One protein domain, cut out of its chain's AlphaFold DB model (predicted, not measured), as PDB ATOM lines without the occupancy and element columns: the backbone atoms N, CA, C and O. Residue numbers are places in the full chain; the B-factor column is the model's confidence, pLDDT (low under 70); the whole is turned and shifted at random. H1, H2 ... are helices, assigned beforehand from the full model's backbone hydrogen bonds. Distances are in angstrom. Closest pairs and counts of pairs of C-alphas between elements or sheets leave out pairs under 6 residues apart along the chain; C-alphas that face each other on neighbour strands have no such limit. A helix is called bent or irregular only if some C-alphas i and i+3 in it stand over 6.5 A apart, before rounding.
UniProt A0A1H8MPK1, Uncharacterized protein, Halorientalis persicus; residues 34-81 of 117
ATOM      1  N   ASP A  34     116.091  82.027 132.637       91.12
ATOM      2  CA  ASP A  34     116.431  82.787 131.423       91.12
ATOM      3  C   ASP A  34     115.268  83.653 130.899       91.12
ATOM      4  O   ASP A  34     115.477  84.812 130.562       91.12
ATOM      5  N   ASP A  35     114.021  83.160 130.911       89.94
ATOM      6  CA  ASP A  35     112.853  83.920 130.426       89.94
ATOM      7  C   ASP A  35     112.575  85.186 131.255       89.94
ATOM      8  O   ASP A  35     112.098  86.207 130.750       89.94
ATOM      9  N   LYS A  36     112.884  85.135 132.551       89.75
ATOM     10  CA  LYS A  36     112.739  86.274 133.460       89.75
ATOM     11  C   LYS A  36     113.901  87.248 133.333       89.75
ATOM     12  O   LYS A  36     113.669  88.453 133.382       89.75
ATOM     13  N   GLN A  37     115.109  86.735 133.120       90.69
ATOM     14  CA  GLN A  37     116.279  87.554 132.813       90.69
ATOM     15  C   GLN A  37     116.101  88.314 131.489       90.69
ATOM     16  O   GLN A  37     116.376  89.511 131.431       90.69
ATOM     17  N   GLU A  38     115.558  87.660 130.456       90.56
ATOM     18  CA  GLU A  38     115.202  88.295 129.179       90.56
ATOM     19  C   GLU A  38     114.180  89.420 129.380       90.56
ATOM     20  O   GLU A  38     114.388  90.527 128.890       90.56
ATOM     21  N   THR A  39     113.127  89.182 130.172       89.19
ATOM     22  CA  THR A  39     112.124  90.217 130.487       89.19
ATOM     23  C   THR A  39     112.766  91.441 131.154       89.19
ATOM     24  O   THR A  39     112.487  92.578 130.778       89.19
ATOM     25  N   LEU A  40     113.655  91.221 132.128       88.69
ATOM     26  CA  LEU A  40     114.378  92.290 132.823       88.69
ATOM     27  C   LEU A  40     115.260  93.105 131.852       88.69
ATOM     28  O   LEU A  40     115.277  94.335 131.907       88.69
ATOM     29  N   LEU A  41     115.960  92.429 130.933       91.12
ATOM     30  CA  LEU A  41     116.794  93.071 129.913       91.12
ATOM     31  C   LEU A  41     115.982  93.871 128.894       91.12
ATOM     32  O   LEU A  41     116.400  94.958 128.489       91.12
ATOM     33  N   GLU A  42     114.834  93.351 128.465       90.75
ATOM     34  CA  GLU A  42     113.939  94.043 127.538       90.75
ATOM     35  C   GLU A  42     113.432  95.361 128.133       90.75
ATOM     36  O   GLU A  42     113.521  96.402 127.473       90.75
ATOM     37  N   GLU A  43     112.988  95.341 129.393       88.88
ATOM     38  CA  GLU A  43     112.524  96.533 130.112       88.88
ATOM     39  C   GLU A  43     113.655  97.564 130.299       88.88
ATOM     40  O   GLU A  43     113.461  98.746 129.987       88.88
ATOM     41  N   TYR A  44     114.869  97.137 130.695       89.00
ATOM     42  CA  TYR A  44     116.031  98.043 130.779       89.00
ATOM     43  C   TYR A  44     116.332  98.700 129.441       89.00
ATOM     44  O   TYR A  44     116.429  99.925 129.345       89.00
ATOM     45  N   ASN A  45     116.457  97.894 128.388       90.19
ATOM     46  CA  ASN A  45     116.832  98.384 127.071       90.19
ATOM     47  C   ASN A  45     115.758  99.302 126.478       90.19
ATOM     48  O   ASN A  45     116.077 100.232 125.730       90.19
ATOM     49  N   GLN A  46     114.486  99.086 126.816       89.00
ATOM     50  CA  GLN A  46     113.407  99.992 126.444       89.00
ATOM     51  C   GLN A  46     113.522 101.340 127.169       89.00
ATOM     52  O   GLN A  46     113.393 102.384 126.518       89.00
ATOM     53  N   LEU A  47     113.818 101.351 128.473       86.56
ATOM     54  CA  LEU A  47     114.077 102.594 129.204       86.56
ATOM     55  C   LEU A  47     115.311 103.319 128.649       86.56
ATOM     56  O   LEU A  47     115.235 104.512 128.354       86.56
ATOM     57  N   ALA A  48     116.419 102.603 128.449       85.25
ATOM     58  CA  ALA A  48     117.665 103.157 127.932       85.25
ATOM     59  C   ALA A  48     117.459 103.839 126.569       85.25
ATOM     60  O   ALA A  48     117.927 104.958 126.348       85.25
ATOM     61  N   LYS A  49     116.670 103.224 125.675       85.75
ATOM     62  CA  LYS A  49     116.269 103.828 124.392       85.75
ATOM     63  C   LYS A  49     115.491 105.125 124.586       85.75
ATOM     64  O   LYS A  49     115.786 106.106 123.904       85.75
ATOM     65  N   ASN A  50     114.533 105.149 125.510       83.81
ATOM     66  CA  ASN A  50     113.740 106.345 125.797       83.81
ATOM     67  C   ASN A  50     114.616 107.482 126.352       83.81
ATOM     68  O   ASN A  50     114.538 108.601 125.854       83.81
ATOM     69  N   LEU A  51     115.514 107.192 127.297       78.62
ATOM     70  CA  LEU A  51     116.418 108.186 127.892       78.62
ATOM     71  C   LEU A  51     117.469 108.706 126.902       78.62
ATOM     72  O   LEU A  51     117.760 109.905 126.867       78.62
ATOM     73  N   LYS A  52     117.968 107.840 126.014       67.50
ATOM     74  CA  LYS A  52     118.866 108.231 124.919       67.50
ATOM     75  C   LYS A  52     118.213 109.231 123.966       67.50
ATOM     76  O   LYS A  52     118.895 110.107 123.432       67.50
ATOM     77  N   HIS A  53     116.899 109.132 123.756       61.44
ATOM     78  CA  HIS A  53     116.141 110.140 123.015       61.44
ATOM     79  C   HIS A  53     116.001 111.472 123.779       61.44
ATOM     80  O   HIS A  53     115.837 112.509 123.134       61.44
ATOM     81  N   GLU A  54     116.110 111.463 125.112       61.56
ATOM     82  CA  GLU A  54     115.927 112.622 126.003       61.56
ATOM     83  C   GLU A  54     117.229 113.320 126.457       61.56
ATOM     84  O   GLU A  54     117.144 114.383 127.067       61.56
ATOM     85  N   ALA A  55     118.403 112.819 126.037       53.94
ATOM     86  CA  ALA A  55     119.767 113.363 126.218       53.94
ATOM     87  C   ALA A  55     120.661 112.711 127.297       53.94
ATOM     88  O   ALA A  55     121.807 113.143 127.444       53.94
ATOM     89  N   GLU A  56     120.218 111.649 127.978       64.62
ATOM     90  CA  GLU A  56     121.087 110.816 128.830       64.62
ATOM     91  C   GLU A  56     121.514 109.544 128.085       64.62
ATOM     92  O   GLU A  56     120.688 108.713 127.705       64.62
ATOM     93  N   GLU A  57     122.821 109.376 127.856       65.50
ATOM     94  CA  GLU A  57     123.375 108.144 127.285       65.50
ATOM     95  C   GLU A  57     123.358 107.026 128.335       65.50
ATOM     96  O   GLU A  57     124.358 106.755 128.994       65.50
ATOM     97  N   THR A  58     122.212 106.366 128.487       74.75
ATOM     98  CA  THR A  58     122.153 105.051 129.137       74.75
ATOM     99  C   THR A  58     122.480 103.995 128.073       74.75
ATOM    100  O   THR A  58     121.778 103.944 127.056       74.75
ATOM    101  N   PRO A  59     123.572 103.218 128.214       81.19
ATOM    102  CA  PRO A  59     123.901 102.163 127.259       81.19
ATOM    103  C   PRO A  59     122.852 101.045 127.302       81.19
ATOM    104  O   PRO A  59     122.184 100.859 128.308       81.19
ATOM    105  N   GLU A  60     122.691 100.318 126.199       86.56
ATOM    106  CA  GLU A  60     121.929  99.063 126.204       86.56
ATOM    107  C   GLU A  60     122.786  97.958 126.851       86.56
ATOM    108  O   GLU A  60     124.017  98.018 126.784       86.56
ATOM    109  N   ALA A  61     122.141  96.973 127.472       89.31
ATOM    110  CA  ALA A  61     122.760  95.816 128.112       89.31
ATOM    111  C   ALA A  61     122.457  94.548 127.306       89.31
ATOM    112  O   ALA A  61     121.317  94.335 126.882       89.31
ATOM    113  N   ASP A  62     123.473  93.707 127.114       88.81
ATOM    114  CA  ASP A  62     123.349  92.443 126.379       88.81
ATOM    115  C   ASP A  62     123.047  91.265 127.320       88.81
ATOM    116  O   ASP A  62     122.401  90.297 126.918       88.81
ATOM    117  N   THR A  63     123.496  91.345 128.577       91.12
ATOM    118  CA  THR A  63     123.267  90.339 129.622       91.12
ATOM    119  C   THR A  63     122.878  90.991 130.948       91.12
ATOM    120  O   THR A  63     123.130  92.176 131.165       91.12
ATOM    121  N   VAL A  64     122.274  90.224 131.865       89.12
ATOM    122  CA  VAL A  64     121.913  90.721 133.211       89.12
ATOM    123  C   VAL A  64     123.151  91.169 133.995       89.12
ATOM    124  O   VAL A  64     123.054  92.076 134.814       89.12
ATOM    125  N   ASP A  65     124.326  90.602 133.710       89.81
ATOM    126  CA  ASP A  65     125.599  91.026 134.303       89.81
ATOM    127  C   ASP A  65     126.042  92.433 133.872       89.81
ATOM    128  O   ASP A  65     126.833  93.058 134.577       89.81
ATOM    129  N   ASP A  66     125.538  92.938 132.743       90.31
ATOM    130  CA  ASP A  66     125.869  94.270 132.226       90.31
ATOM    131  C   ASP A  66     124.966  95.373 132.806       90.31
ATOM    132  O   ASP A  66     125.168  96.559 132.526       90.31
ATOM    133  N   LEU A  67     123.952  94.999 133.595       88.31
ATOM    134  CA  LEU A  67     123.015  95.951 134.174       88.31
ATOM    135  C   LEU A  67     123.657  96.738 135.325       88.31
ATOM    136  O   LEU A  67     124.371  96.172 136.152       88.31
ATOM    137  N   PRO A  68     123.397  98.053 135.413       87.69
ATOM    138  CA  PRO A  68     123.876  98.864 136.526       87.69
ATOM    139  C   PRO A  68     123.099  98.560 137.815       87.69
ATOM    140  O   PRO A  68     121.908  98.286 137.749       87.69
ATOM    141  N   ASP A  69     123.720  98.722 138.988       85.62
ATOM    142  CA  ASP A  69     123.115  98.378 140.291       85.62
ATOM    143  C   ASP A  69     121.692  98.934 140.497       85.62
ATOM    144  O   ASP A  69     120.798  98.225 140.955       85.62
ATOM    145  N   TRP A  70     121.454 100.187 140.088       84.06
ATOM    146  CA  TRP A  70     120.146 100.841 140.216       84.06
ATOM    147  C   TRP A  70     119.029 100.140 139.424       84.06
ATOM    148  O   TRP A  70     117.858 100.266 139.772       84.06
ATOM    149  N   ALA A  71     119.369  99.401 138.362       85.19
ATOM    150  CA  ALA A  71     118.405  98.636 137.574       85.19
ATOM    151  C   ALA A  71     117.777  97.510 138.401       85.19
ATOM    152  O   ALA A  71     116.591  97.212 138.248       85.19
ATOM    153  N   PHE A  72     118.559  96.887 139.285       84.06
ATOM    154  CA  PHE A  72     118.066  95.812 140.137       84.06
ATOM    155  C   PHE A  72     117.093  96.343 141.194       84.06
ATOM    156  O   PHE A  72     116.036  95.741 141.366       84.06
ATOM    157  N   GLU A  73     117.382  97.501 141.799       76.81
ATOM    158  CA  GLU A  73     116.493  98.161 142.772       76.81
ATOM    159  C   GLU A  73     115.118  98.496 142.168       76.81
ATOM    160  O   GLU A  73     114.075  98.283 142.794       76.81
ATOM    161  N   GLU A  74     115.097  98.985 140.927       72.94
ATOM    162  CA  GLU A  74     113.868  99.425 140.256       72.94
ATOM    163  C   GLU A  74     113.044  98.262 139.673       72.94
ATOM    164  O   GLU A  74     111.811  98.320 139.658       72.94
ATOM    165  N   TRP A  75     113.684  97.188 139.195       71.31
ATOM    166  CA  TRP A  75     112.993  96.166 138.390       71.31
ATOM    167  C   TRP A  75     112.940  94.775 138.965       71.31
ATOM    168  O   TRP A  75     112.190  93.944 138.450       71.31
ATOM    169  N   TYR A  76     113.627  94.523 140.073       69.00
ATOM    170  CA  TYR A  76     113.434  93.291 140.821       69.00
ATOM    171  C   TYR A  76     111.935  93.041 141.125       69.00
ATOM    172  O   TYR A  76     111.452  91.915 141.013       69.00
ATOM    173  N   GLN A  77     111.157  94.098 141.391       69.19
ATOM    174  CA  GLN A  77     109.709  94.002 141.636       69.19
ATOM    175  C   GLN A  77     108.861  93.700 140.389       69.19
ATOM    176  O   GLN A  77     107.711  93.282 140.530       69.19
ATOM    177  N   LEU A  78     109.388  93.916 139.180       69.25
ATOM    178  CA  LEU A  78     108.684  93.605 137.929       69.25
ATOM    179  C   LEU A  78     108.692  92.108 137.628       69.25
ATOM    180  O   LEU A  78     107.831  91.603 136.903       69.25
ATOM    181  N   VAL A  79     109.653  91.382 138.194       68.56
ATOM    182  CA  VAL A  79     109.724  89.941 138.043       68.56
ATOM    183  C   VAL A  79     108.650  89.325 138.933       68.56
ATOM    184  O   VAL A  79     108.852  89.092 140.121       68.56
ATOM    185  N   GLU A  80     107.482  89.036 138.351       72.19
ATOM    186  CA  GLU A  80     106.411  88.284 139.013       72.19
ATOM    187  C   GLU A  80     106.831  86.820 139.235       72.19
ATOM    188  O   GLU A  80     106.384  85.887 138.558       72.19
ATOM    189  N   ILE A  81     107.726  86.608 140.194       75.56
ATOM    190  CA  ILE A  81     108.134  85.304 140.682       75.56
ATOM    191  C   ILE A  81     107.677  85.186 142.134       75.56
ATOM    192  O   ILE A  81     108.001  86.004 142.990       75.56
TER     193      ILE A  81
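Overview. This is residues 34 to 81 of the 117 residues of an uncharacterized protein of Halorientalis persicus (UniProt A0A1H8MPK1). One long helix, H1, makes the long axis, and a short, irregular helix, H2, crosses over it at a steep angle. Between them the chain folds back from the end of H1 in a long loop, residues 55 to 68, that runs beside H1 before it leads into H2. The printed part has 48 residues with two named helices, H1 then H2, and no named strand; the class is all helix. It is compact, with a radius of gyration of the C-alphas of 10.6 A, yet elongated in outline, spanning 34 by 18 by 16 A.

Along the chain. H1, residues 34 to 54, measures 30.3 A from its first C-alpha at (116.431, 82.787, 131.423) to its last at (115.927, 112.622, 126.003). H2, residues 69 to 78, measures 15.4 A and ends with C-alpha 78 at (108.684, 93.605, 137.929). H2 is irregular, but only just: C-alphas 74 and 77 are 7.0 A apart.

Arrangement. H1 and H2 only just touch, with 3 pairs of C-alphas within 8 A. H1 touches H2 with residues 40 to 44 alone. The closest C-alphas are those of Leu 40 and Trp 75, 6.9 A apart. The two helices run opposite ways at a steep tilt of 61 degrees, and the line of H2 is a rough one. Their centres are 11.4 A apart. In H1 every O i to N i+4 pair is within hydrogen-bond range. In H2 3 of 6 such pairs are, and 3 of 7 O i to N i+3 pairs.

Size, cuts and confidence. The two C-alphas farthest apart are those of Ala 55 and Ile 81, at 33.6 A. The printed part has no cut, and the link from H1 to H2, 14 residues, is long. The mean pLDDT of the printed part is 81.3. It is under 70 at residues 52 to 57, of which 52 to 54 belong to H1, and at residues 76 to 79, of which 76 to 78 belong to H2.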